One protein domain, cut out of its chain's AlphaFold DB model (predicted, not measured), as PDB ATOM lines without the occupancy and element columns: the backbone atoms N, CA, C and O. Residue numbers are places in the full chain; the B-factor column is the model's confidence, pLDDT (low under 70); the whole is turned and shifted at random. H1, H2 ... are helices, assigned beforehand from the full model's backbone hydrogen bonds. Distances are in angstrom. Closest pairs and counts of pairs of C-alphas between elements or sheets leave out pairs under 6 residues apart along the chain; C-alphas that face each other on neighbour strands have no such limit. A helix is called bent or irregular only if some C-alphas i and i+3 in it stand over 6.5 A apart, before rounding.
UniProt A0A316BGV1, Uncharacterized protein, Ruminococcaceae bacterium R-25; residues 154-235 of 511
ATOM      1  N   GLU A 154      44.926 -29.918 -66.649       85.62
ATOM      2  CA  GLU A 154      45.443 -30.294 -67.972       85.62
ATOM      3  C   GLU A 154      44.342 -30.113 -69.032       85.62
ATOM      4  O   GLU A 154      44.581 -29.532 -70.084       85.62
ATOM      5  N   GLU A 155      43.088 -30.425 -68.683       84.56
ATOM      6  CA  GLU A 155      41.919 -30.162 -69.530       84.56
ATOM      7  C   GLU A 155      41.693 -28.665 -69.807       84.56
ATOM      8  O   GLU A 155      41.313 -28.297 -70.918       84.56
ATOM      9  N   ALA A 156      41.912 -27.780 -68.826       79.19
ATOM     10  CA  ALA A 156      41.782 -26.337 -69.029       79.19
ATOM     11  C   ALA A 156      42.912 -25.796 -69.910       79.19
ATOM     12  O   ALA A 156      42.648 -24.969 -70.784       79.19
ATOM     13  N   GLN A 157      44.143 -26.285 -69.727       83.81
ATOM     14  CA  GLN A 157      45.261 -25.956 -70.613       83.81
ATOM     15  C   GLN A 157      44.981 -26.409 -72.037       83.81
ATOM     16  O   GLN A 157      45.119 -25.609 -72.957       83.81
ATOM     17  N   ASP A 158      44.526 -27.645 -72.217       84.56
ATOM     18  CA  ASP A 158      44.195 -28.197 -73.526       84.56
ATOM     19  C   ASP A 158      43.031 -27.460 -74.177       84.56
ATOM     20  O   ASP A 158      43.069 -27.182 -75.373       84.56
ATOM     21  N   MET A 159      42.005 -27.087 -73.409       83.25
ATOM     22  CA  MET A 159      40.884 -26.306 -73.925       83.25
ATOM     23  C   MET A 159      41.328 -24.910 -74.372       83.25
ATOM     24  O   MET A 159      40.883 -24.430 -75.414       83.25
ATOM     25  N   ILE A 160      42.192 -24.256 -73.595       82.19
ATOM     26  CA  ILE A 160      42.728 -22.930 -73.917       82.19
ATOM     27  C   ILE A 160      43.649 -23.014 -75.130       82.19
ATOM     28  O   ILE A 160      43.459 -22.250 -76.072       82.19
ATOM     29  N   ASN A 161      44.581 -23.970 -75.144       85.50
ATOM     30  CA  ASN A 161      45.465 -24.223 -76.276       85.50
ATOM     31  C   ASN A 161      44.652 -24.513 -77.535       85.50
ATOM     32  O   ASN A 161      44.893 -23.874 -78.546       85.50
ATOM     33  N   ARG A 162      43.632 -25.380 -77.463       86.56
ATOM     34  CA  ARG A 162      42.766 -25.710 -78.601       86.56
ATOM     35  C   ARG A 162      42.006 -24.498 -79.125       86.56
ATOM     36  O   ARG A 162      42.074 -24.229 -80.313       86.56
ATOM     37  N   LYS A 163      41.336 -23.730 -78.258       83.81
ATOM     38  CA  LYS A 163      40.601 -22.522 -78.683       83.81
ATOM     39  C   LYS A 163      41.520 -21.458 -79.278       83.81
ATOM     40  O   LYS A 163      41.141 -20.759 -80.210       83.81
ATOM     41  N   LEU A 164      42.717 -21.308 -78.718       82.69
ATOM     42  CA  LEU A 164      43.712 -20.369 -79.230       82.69
ATOM     43  C   LEU A 164      44.314 -20.837 -80.544       82.69
ATOM     44  O   LEU A 164      44.567 -20.005 -81.408       82.69
ATOM     45  N   LEU A 165      44.513 -22.144 -80.696       85.81
ATOM     46  CA  LEU A 165      44.952 -22.757 -81.937       85.81
ATOM     47  C   LEU A 165      43.896 -22.573 -83.026       85.81
ATOM     48  O   LEU A 165      44.240 -22.120 -84.106       85.81
ATOM     49  N   GLU A 166      42.620 -22.821 -82.724       85.56
ATOM     50  CA  GLU A 166      41.499 -22.598 -83.645       85.56
ATOM     51  C   GLU A 166      41.451 -21.140 -84.128       85.56
ATOM     52  O   GLU A 166      41.384 -20.890 -85.328       85.56
ATOM     53  N   ILE A 167      41.570 -20.168 -83.214       79.88
ATOM     54  CA  ILE A 167      41.590 -18.741 -83.576       79.88
ATOM     55  C   ILE A 167      42.843 -18.382 -84.387       79.88
ATOM     56  O   ILE A 167      42.760 -17.626 -85.355       79.88
ATOM     57  N   HIS A 168      44.003 -18.941 -84.035       81.69
ATOM     58  CA  HIS A 168      45.239 -18.730 -84.785       81.69
ATOM     59  C   HIS A 168      45.163 -19.330 -86.199       81.69
ATOM     60  O   HIS A 168      45.583 -18.698 -87.169       81.69
ATOM     61  N   GLN A 169      44.574 -20.519 -86.336       85.62
ATOM     62  CA  GLN A 169      44.311 -21.183 -87.610       85.62
ATOM     63  C   GLN A 169      43.326 -20.383 -88.464       85.62
ATOM     64  O   GLN A 169      43.582 -20.184 -89.650       85.62
ATOM     65  N   GLU A 170      42.239 -19.873 -87.879       83.75
ATOM     66  CA  GLU A 170      41.266 -19.035 -88.582       83.75
ATOM     67  C   GLU A 170      41.925 -17.757 -89.115       83.75
ATOM     68  O   GLU A 170      41.786 -17.431 -90.297       83.75
ATOM     69  N   GLN A 171      42.731 -17.084 -88.290       79.62
ATOM     70  CA  GLN A 171      43.451 -15.879 -88.696       79.62
ATOM     71  C   GLN A 171      44.459 -16.166 -89.822       79.62
ATOM     72  O   GLN A 171      44.433 -15.482 -90.846       79.62
ATOM     73  N   ARG A 172      45.259 -17.239 -89.712       84.50
ATOM     74  CA  ARG A 172      46.159 -17.676 -90.797       84.50
ATOM     75  C   ARG A 172      45.395 -18.068 -92.063       84.50
ATOM     76  O   ARG A 172      45.877 -17.814 -93.165       84.50
ATOM     77  N   SER A 173      44.215 -18.678 -91.942       84.56
ATOM     78  CA  SER A 173      43.384 -19.040 -93.096       84.56
ATOM     79  C   SER A 173      42.855 -17.805 -93.833       84.56
ATOM     80  O   SER A 173      42.856 -17.782 -95.066       84.56
ATOM     81  N   ASN A 174      42.497 -16.751 -93.094       79.44
ATOM     82  CA  ASN A 174      42.081 -15.471 -93.659       79.44
ATOM     83  C   ASN A 174      43.252 -14.766 -94.354       79.44
ATOM     84  O   ASN A 174      43.109 -14.365 -95.511       79.44
ATOM     85  N   ASP A 175      44.424 -14.715 -93.716       79.62
ATOM     86  CA  ASP A 175      45.639 -14.133 -94.306       79.62
ATOM     87  C   ASP A 175      46.040 -14.863 -95.601       79.62
ATOM     88  O   ASP A 175      46.374 -14.241 -96.614       79.62
ATOM     89  N   ARG A 176      45.925 -16.198 -95.627       80.75
ATOM     90  CA  ARG A 176      46.115 -16.988 -96.855       80.75
ATOM     91  C   ARG A 176      45.096 -16.670 -97.909       80.75
ATOM     92  O   ARG A 176      45.468 -16.616 -99.070       80.75
ATOM     93  N   TYR A 177      43.824 -16.542 -97.548       80.06
ATOM     94  CA  TYR A 177      42.780 -16.258 -98.519       80.06
ATOM     95  C   TYR A 177      43.031 -14.911 -99.205       80.06
ATOM     96  O   TYR A 177      42.825 -14.791-100.413       80.06
ATOM     97  N   GLU A 178      43.562 -13.921 -98.484       76.94
ATOM     98  CA  GLU A 178      44.035 -12.677 -99.095       76.94
ATOM     99  C   GLU A 178      45.246 -12.890-100.013       76.94
ATOM    100  O   GLU A 178      45.259 -12.397-101.144       76.94
ATOM    101  N   LEU A 179      46.229 -13.688 -99.590       75.88
ATOM    102  CA  LEU A 179      47.437 -13.971-100.375       75.88
ATOM    103  C   LEU A 179      47.129 -14.789-101.652       75.88
ATOM    104  O   LEU A 179      47.614 -14.481-102.744       75.88
ATOM    105  N   LEU A 180      46.236 -15.777-101.544       74.69
ATOM    106  CA  LEU A 180      45.719 -16.608-102.636       74.69
ATOM    107  C   LEU A 180      44.758 -15.861-103.565       74.69
ATOM    108  O   LEU A 180      44.571 -16.313-104.687       74.69
ATOM    109  N   LYS A 181      44.163 -14.728-103.177       77.44
ATOM    110  CA  LYS A 181      43.400 -13.896-104.126       77.44
ATOM    111  C   LYS A 181      44.303 -13.229-105.163       77.44
ATOM    112  O   LYS A 181      43.891 -13.065-106.310       77.44
ATOM    113  N   GLY A 182      45.528 -12.857-104.787       71.25
ATOM    114  CA  GLY A 182      46.480 -12.194-105.686       71.25
ATOM    115  C   GLY A 182      47.286 -13.159-106.559       71.25
ATOM    116  O   GLY A 182      47.635 -12.841-107.696       71.25
ATOM    117  N   TRP A 183      47.575 -14.359-106.052       76.62
ATOM    118  CA  TRP A 183      48.546 -15.252-106.686       76.62
ATOM    119  C   TRP A 183      48.115 -15.905-108.014       76.62
ATOM    120  O   TRP A 183      48.951 -15.979-108.914       76.62
ATOM    121  N   PRO A 184      46.847 -16.318-108.218       70.75
ATOM    122  CA  PRO A 184      46.372 -16.864-109.486       70.75
ATOM    123  C   PRO A 184      46.548 -15.873-110.632       70.75
ATOM    124  O   PRO A 184      46.911 -16.267-111.732       70.75
ATOM    125  N   VAL A 185      46.364 -14.577-110.370       74.44
ATOM    126  CA  VAL A 185      46.560 -13.524-111.374       74.44
ATOM    127  C   VAL A 185      48.024 -13.479-111.818       74.44
ATOM    128  O   VAL A 185      48.307 -13.454-113.012       74.44
ATOM    129  N   VAL A 186      48.963 -13.558-110.875       75.25
ATOM    130  CA  VAL A 186      50.406 -13.560-111.165       75.25
ATOM    131  C   VAL A 186      50.844 -14.859-111.852       75.25
ATOM    132  O   VAL A 186      51.560 -14.807-112.849       75.25
ATOM    133  N   LEU A 187      50.382 -16.015-111.365       75.38
ATOM    134  CA  LEU A 187      50.727 -17.337-111.902       75.38
ATOM    135  C   LEU A 187      50.096 -17.620-113.271       75.38
ATOM    136  O   LEU A 187      50.647 -18.420-114.016       75.38
ATOM    137  N   ILE A 188      48.980 -16.976-113.617       76.38
ATOM    138  CA  ILE A 188      48.368 -17.081-114.949       76.38
ATOM    139  C   ILE A 188      49.010 -16.081-115.920       76.38
ATOM    140  O   ILE A 188      49.286 -16.447-117.060       76.38
ATOM    141  N   LEU A 189      49.291 -14.843-115.495       76.88
ATOM    142  CA  LEU A 189      49.815 -13.802-116.392       76.88
ATOM    143  C   LEU A 189      51.296 -13.981-116.750       76.88
ATOM    144  O   LEU A 189      51.663 -13.744-117.900       76.88
ATOM    145  N   LEU A 190      52.151 -14.411-115.813       77.62
ATOM    146  CA  LEU A 190      53.592 -14.575-116.070       77.62
ATOM    147  C   LEU A 190      53.899 -15.603-117.173       77.62
ATOM    148  O   LEU A 190      54.666 -15.279-118.081       77.62
ATOM    149  N   PRO A 191      53.300 -16.809-117.167       71.12
ATOM    150  CA  PRO A 191      53.496 -17.767-118.246       71.12
ATOM    151  C   PRO A 191      52.881 -17.300-119.558       71.12
ATOM    152  O   PRO A 191      53.482 -17.496-120.609       71.12
ATOM    153  N   PHE A 192      51.713 -16.652-119.509       76.62
ATOM    154  CA  PHE A 192      51.045 -16.155-120.712       76.62
ATOM    155  C   PHE A 192      51.891 -15.101-121.437       76.62
ATOM    156  O   PHE A 192      51.892 -15.065-122.660       76.62
ATOM    157  N   LEU A 193      52.655 -14.294-120.691       74.69
ATOM    158  CA  LEU A 193      53.616 -13.330-121.239       74.69
ATOM    159  C   LEU A 193      54.910 -13.983-121.747       74.69
ATOM    160  O   LEU A 193      55.498 -13.486-122.701       74.69
ATOM    161  N   ALA A 194      55.363 -15.076-121.128       71.94
ATOM    162  CA  ALA A 194      56.598 -15.763-121.513       71.94
ATOM    163  C   ALA A 194      56.423 -16.748-122.686       71.94
ATOM    164  O   ALA A 194      57.408 -17.133-123.313       71.94
ATOM    165  N   LEU A 195      55.193 -17.185-122.970       68.31
ATOM    166  CA  LEU A 195      54.915 -18.300-123.883       68.31
ATOM    167  C   LEU A 195      54.230 -17.901-125.201       68.31
ATOM    168  O   LEU A 195      53.853 -18.785-125.969       68.31
ATOM    169  N   THR A 196      54.100 -16.609-125.518       70.56
ATOM    170  CA  THR A 196      53.478 -16.160-126.780       70.56
ATOM    171  C   THR A 196      54.198 -16.646-128.047       70.56
ATOM    172  O   THR A 196      53.590 -16.631-129.112       70.56
ATOM    173  N   GLU A 197      55.445 -17.126-127.953       67.56
ATOM    174  CA  GLU A 197      56.243 -17.593-129.102       67.56
ATOM    175  C   GLU A 197      56.448 -19.124-129.183       67.56
ATOM    176  O   GLU A 197      57.035 -19.607-130.145       67.56
ATOM    177  N   LEU A 198      55.975 -19.916-128.209       65.50
ATOM    178  CA  LEU A 198      56.389 -21.329-128.039       65.50
ATOM    179  C   LEU A 198      55.302 -22.387-128.314       65.50
ATOM    180  O   LEU A 198      55.541 -23.585-128.135       65.50
ATOM    181  N   PHE A 199      54.112 -21.986-128.766       64.75
ATOM    182  CA  PHE A 199      52.948 -22.874-128.870       64.75
ATOM    183  C   PHE A 199      52.550 -23.237-130.305       64.75
ATOM    184  O   PHE A 199      51.502 -22.828-130.793       64.75
ATOM    185  N   GLU A 200      53.336 -24.095-130.955       78.38
ATOM    186  CA  GLU A 200      52.879 -24.809-132.163       78.38
ATOM    187  C   GLU A 200      52.430 -26.256-131.869       78.38
ATOM    188  O   GLU A 200      51.728 -26.860-132.676       78.38
ATOM    189  N   ASN A 201      52.775 -26.823-130.701       84.62
ATOM    190  CA  ASN A 201      52.492 -28.223-130.365       84.62
ATOM    191  C   ASN A 201      51.524 -28.362-129.164       84.62
ATOM    192  O   ASN A 201      51.843 -27.917-128.064       84.62
ATOM    193  N   PRO A 202      50.369 -29.038-129.305       81.12
ATOM    194  CA  PRO A 202      49.435 -29.245-128.194       81.12
ATOM    195  C   PRO A 202      50.001 -30.104-127.048       81.12
ATOM    196  O   PRO A 202      49.550 -29.985-125.908       81.12
ATOM    197  N   ALA A 203      51.005 -30.949-127.305       84.19
ATOM    198  CA  ALA A 203      51.612 -31.787-126.271       84.19
ATOM    199  C   ALA A 203      52.440 -30.976-125.256       84.19
ATOM    200  O   ALA A 203      52.426 -31.290-124.065       84.19
ATOM    201  N   THR A 204      53.127 -29.912-125.692       82.81
ATOM    202  CA  THR A 204      53.911 -29.050-124.787       82.81
ATOM    203  C   THR A 204      53.003 -28.223-123.878       82.81
ATOM    204  O   THR A 204      53.326 -28.042-122.705       82.81
ATOM    205  N   ILE A 205      51.825 -27.821-124.373       80.88
ATOM    206  CA  ILE A 205      50.765 -27.185-123.574       80.88
ATOM    207  C   ILE A 205      50.331 -28.111-122.431       80.88
ATOM    208  O   ILE A 205      50.321 -27.702-121.270       80.88
ATOM    209  N   ALA A 206      50.010 -29.370-122.738       83.38
ATOM    210  CA  ALA A 206      49.536 -30.325-121.739       83.38
ATOM    211  C   ALA A 206      50.581 -30.592-120.642       83.38
ATOM    212  O   ALA A 206      50.246 -30.571-119.456       83.38
ATOM    213  N   ILE A 207      51.851 -30.784-121.019       86.50
ATOM    214  CA  ILE A 207      52.949 -30.982-120.061       86.50
ATOM    215  C   ILE A 207      53.100 -29.755-119.157       86.50
ATOM    216  O   ILE A 207      53.209 -29.911-117.942       86.50
ATOM    217  N   PHE A 208      53.038 -28.546-119.723       83.06
ATOM    218  CA  PHE A 208      53.131 -27.310-118.952       83.06
ATOM    219  C   PHE A 208      52.021 -27.206-117.895       83.06
ATOM    220  O   PHE A 208      52.309 -26.980-116.719       83.06
ATOM    221  N   PHE A 209      50.763 -27.460-118.272       82.25
ATOM    222  CA  PHE A 209      49.648 -27.455-117.319       82.25
ATOM    223  C   PHE A 209      49.817 -28.497-116.212       82.25
ATOM    224  O   PHE A 209      49.604 -28.174-115.045       82.25
ATOM    225  N   VAL A 210      50.249 -29.717-116.544       88.62
ATOM    226  CA  VAL A 210      50.509 -30.759-115.538       88.62
ATOM    227  C   VAL A 210      51.616 -30.325-114.576       88.62
ATOM    228  O   VAL A 210      51.463 -30.483-113.366       88.62
ATOM    229  N   THR A 211      52.699 -29.719-115.077       86.38
ATOM    230  CA  THR A 211      53.772 -29.205-114.211       86.38
ATOM    231  C   THR A 211      53.309 -28.052-113.324       86.38
ATOM    232  O   THR A 211      53.634 -28.039-112.140       86.38
ATOM    233  N   LEU A 212      52.499 -27.128-113.847       84.06
ATOM    234  CA  LEU A 212      51.974 -25.995-113.087       84.06
ATOM    235  C   LEU A 212      51.026 -26.465-111.974       84.06
ATOM    236  O   LEU A 212      51.163 -26.040-110.829       84.06
ATOM    237  N   VAL A 213      50.125 -27.404-112.281       86.31
ATOM    238  CA  VAL A 213      49.250 -28.038-111.282       86.31
ATOM    239  C   VAL A 213      50.077 -28.785-110.231       86.31
ATOM    240  O   VAL A 213      49.807 -28.651-109.040       86.31
ATOM    241  N   GLY A 214      51.119 -29.513-110.645       90.81
ATOM    242  CA  GLY A 214      52.035 -30.194-109.730       90.81
ATOM    243  C   GLY A 214      52.741 -29.238-108.762       90.81
ATOM    244  O   GLY A 214      52.798 -29.519-107.566       90.81
ATOM    245  N   ILE A 215      53.214 -28.084-109.246       87.56
ATOM    246  CA  ILE A 215      53.833 -27.043-108.408       87.56
ATOM    247  C   ILE A 215      52.815 -26.468-107.419       87.56
ATOM    248  O   ILE A 215      53.127 -26.347-106.237       87.56
ATOM    249  N   VAL A 216      51.592 -26.164-107.863       85.06
ATOM    250  CA  VAL A 216      50.532 -25.649-106.979       85.06
ATOM    251  C   VAL A 216      50.205 -26.653-105.871       85.06
ATOM    252  O   VAL A 216      50.129 -26.265-104.708       85.06
ATOM    253  N   ILE A 217      50.083 -27.944-106.196       88.94
ATOM    254  CA  ILE A 217      49.852 -28.998-105.197       88.94
ATOM    255  C   ILE A 217      51.021 -29.076-104.208       88.94
ATOM    256  O   ILE A 217      50.783 -29.128-103.004       88.94
ATOM    257  N   LEU A 218      52.271 -29.044-104.682       90.56
ATOM    258  CA  LEU A 218      53.449 -29.070-103.808       90.56
ATOM    259  C   LEU A 218      53.510 -27.861-102.872       90.56
ATOM    260  O   LEU A 218      53.856 -28.024-101.706       90.56
ATOM    261  N   VAL A 219      53.141 -26.669-103.350       86.81
ATOM    262  CA  VAL A 219      53.060 -25.463-102.515       86.81
ATOM    263  C   VAL A 219      51.963 -25.610-101.464       86.81
ATOM    264  O   VAL A 219      52.224 -25.346-100.297       86.81
ATOM    265  N   ILE A 220      50.770 -26.085-101.835       85.75
ATOM    266  CA  ILE A 220      49.669 -26.312-100.881       85.75
ATOM    267  C   ILE A 220      50.080 -27.327 -99.805       85.75
ATOM    268  O   ILE A 220      49.878 -27.080 -98.620       85.75
ATOM    269  N   VAL A 221      50.691 -28.448-100.201       90.69
ATOM    270  CA  VAL A 221      51.178 -29.474 -99.264       90.69
ATOM    271  C   VAL A 221      52.294 -28.926 -98.375       90.69
ATOM    272  O   VAL A 221      52.293 -29.184 -97.176       90.69
ATOM    273  N   GLY A 222      53.228 -28.160 -98.944       90.38
ATOM    274  CA  GLY A 222      54.324 -27.542 -98.200       90.38
ATOM    275  C   GLY A 222      53.833 -26.534 -97.163       90.38
ATOM    276  O   GLY A 222      54.292 -26.570 -96.026       90.38
ATOM    277  N   VAL A 223      52.863 -25.693 -97.530       86.94
ATOM    278  CA  VAL A 223      52.224 -24.738 -96.616       86.94
ATOM    279  C   VAL A 223      51.490 -25.482 -95.499       86.94
ATOM    280  O   VAL A 223      51.796 -25.243 -94.339       86.94
ATOM    281  N   ASN A 224      50.623 -26.448 -95.826       87.00
ATOM    282  CA  ASN A 224      49.887 -27.220 -94.816       87.00
ATOM    283  C   ASN A 224      50.822 -27.940 -93.832       87.00
ATOM    284  O   ASN A 224      50.547 -27.980 -92.639       87.00
ATOM    285  N   ARG A 225      51.939 -28.494 -94.322       90.12
ATOM    286  CA  ARG A 225      52.933 -29.148 -93.462       90.12
ATOM    287  C   ARG A 225      53.655 -28.148 -92.559       90.12
ATOM    288  O   ARG A 225      53.882 -28.447 -91.393       90.12
ATOM    289  N   SER A 226      54.004 -26.974 -93.089       86.19
ATOM    290  CA  SER A 226      54.582 -25.887 -92.291       86.19
ATOM    291  C   SER A 226      53.640 -25.467 -91.162       86.19
ATOM    292  O   SER A 226      54.100 -25.134 -90.076       86.19
ATOM    293  N   ASP A 227      52.328 -25.508 -91.396       84.19
ATOM    294  CA  ASP A 227      51.344 -25.113 -90.387       84.19
ATOM    295  C   ASP A 227      51.177 -26.115 -89.284       84.19
ATOM    296  O   ASP A 227      51.006 -25.704 -88.147       84.19
ATOM    297  N   GLU A 228      51.188 -27.397 -89.634       87.19
ATOM    298  CA  GLU A 228      51.114 -28.485 -88.670       87.19
ATOM    299  C   GLU A 228      52.325 -28.417 -87.727       87.19
ATOM    300  O   GLU A 228      52.168 -28.495 -86.510       87.19
ATOM    301  N   GLU A 229      53.518 -28.143 -88.273       87.12
ATOM    302  CA  GLU A 229      54.728 -27.911 -87.476       87.12
ATOM    303  C   GLU A 229      54.634 -26.638 -86.609       87.12
ATOM    304  O   GLU A 229      55.070 -26.653 -85.454       87.12
ATOM    305  N   GLU A 230      54.060 -25.540 -87.118       84.81
ATOM    306  CA  GLU A 230      53.812 -24.326 -86.325       84.81
ATOM    307  C   GLU A 230      52.759 -24.548 -85.226       84.81
ATOM    308  O   GLU A 230      52.937 -24.075 -84.102       84.81
ATOM    309  N   ASP A 231      51.693 -25.292 -85.518       85.88
ATOM    310  CA  ASP A 231      50.592 -25.583 -84.601       85.88
ATOM    311  C   ASP A 231      51.045 -26.467 -83.434       85.88
ATOM    312  O   ASP A 231      50.687 -26.200 -82.285       85.88
ATOM    313  N   GLU A 232      51.900 -27.465 -83.687       85.38
ATOM    314  CA  GLU A 232      52.511 -28.277 -82.624       85.38
ATOM    315  C   GLU A 232      53.416 -27.450 -81.694       85.38
ATOM    316  O   GLU A 232      53.536 -27.731 -80.492       85.38
ATOM    317  N   GLN A 233      54.067 -26.416 -82.236       84.69
ATOM    318  CA  GLN A 233      54.930 -25.514 -81.472       84.69
ATOM    319  C   GLN A 233      54.145 -24.412 -80.748       84.69
ATOM    320  O   GLN A 233      54.625 -23.878 -79.739       84.69
ATOM    321  N   TYR A 234      52.936 -24.085 -81.209       83.12
ATOM    322  CA  TYR A 234      52.092 -23.051 -80.631       83.12
ATOM    323  C   TYR A 234      51.474 -23.514 -79.302       83.12
ATOM    324  O   TYR A 234      50.396 -24.100 -79.234       83.12
ATOM    325  N   LYS A 235      52.179 -23.223 -78.199       83.38
ATOM    326  CA  LYS A 235      51.756 -23.521 -76.816       83.38
ATOM    327  C   LYS A 235      51.391 -22.243 -76.054       83.38
ATOM    328  O   LYS A 235      52.148 -21.806 -75.178       83.38
TER     329      LYS A 235
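What this domain is: This is residues 154 to 235 of the 511 residues of an uncharacterized protein of Ruminococcaceae bacterium R-25 (UniProt A0A316BGV1). Two long helices run opposite ways and make a narrow, open loop like a drawn bow: H2 is the string and the bent H1 is the bow, its bend around residues 182 and 183 standing off from H2. The short link of residues 195 to 201 joins them at one end, and toward the other end H1a slants in to H2 near Leu 165 and Asp 231. The 82 printed residues hold two named helices, H1 then H2, and no named strand; the class is all helix. The whole is an extended rod, with a radius of gyration of the C-alphas of 19.2 A and spans of 65 by 20 by 14 A.

How they stand to each other: H1, residues 154 to 194, was assigned as one helix by its hydrogen bonds but is bent, with C-alphas 181 and 184 6.8 A apart. Its arms are H1a, residues 154 to 181, and H1b, residues 184 to 194, at a steep tilt of 38 degrees, only just past shallow. H1a is close to but not clearly touching H2, residues 202 to 233; their closest C-alphas, of Leu 165 and Asp 231, are 6.8 A apart. These two run opposite ways at a shallow tilt of 29 degrees. H1b and H2 are near each other, with 5 pairs of C-alphas within 10 A. In H1a and H2 every O i to N i+4 pair is within hydrogen-bond range; in H1b 6 of 7 are.

Where its parts are: H1a begins at C-alpha 154 (45.443, -30.294, -67.972) and is 39.8 A long; H1b is 15.8 A. H2 is 47.2 A long and ends at C-alpha 233 (54.930, -25.514, -81.472).

The domain as a whole: The C-alphas of Glu 154 and Glu 200, the two farthest apart, are 64.9 A apart. The printed part has no cut. Residues 177 to 186, 196 to 204 and 217 to 222 stand free. Residues 195 and 197 to 199 have pLDDT under 70.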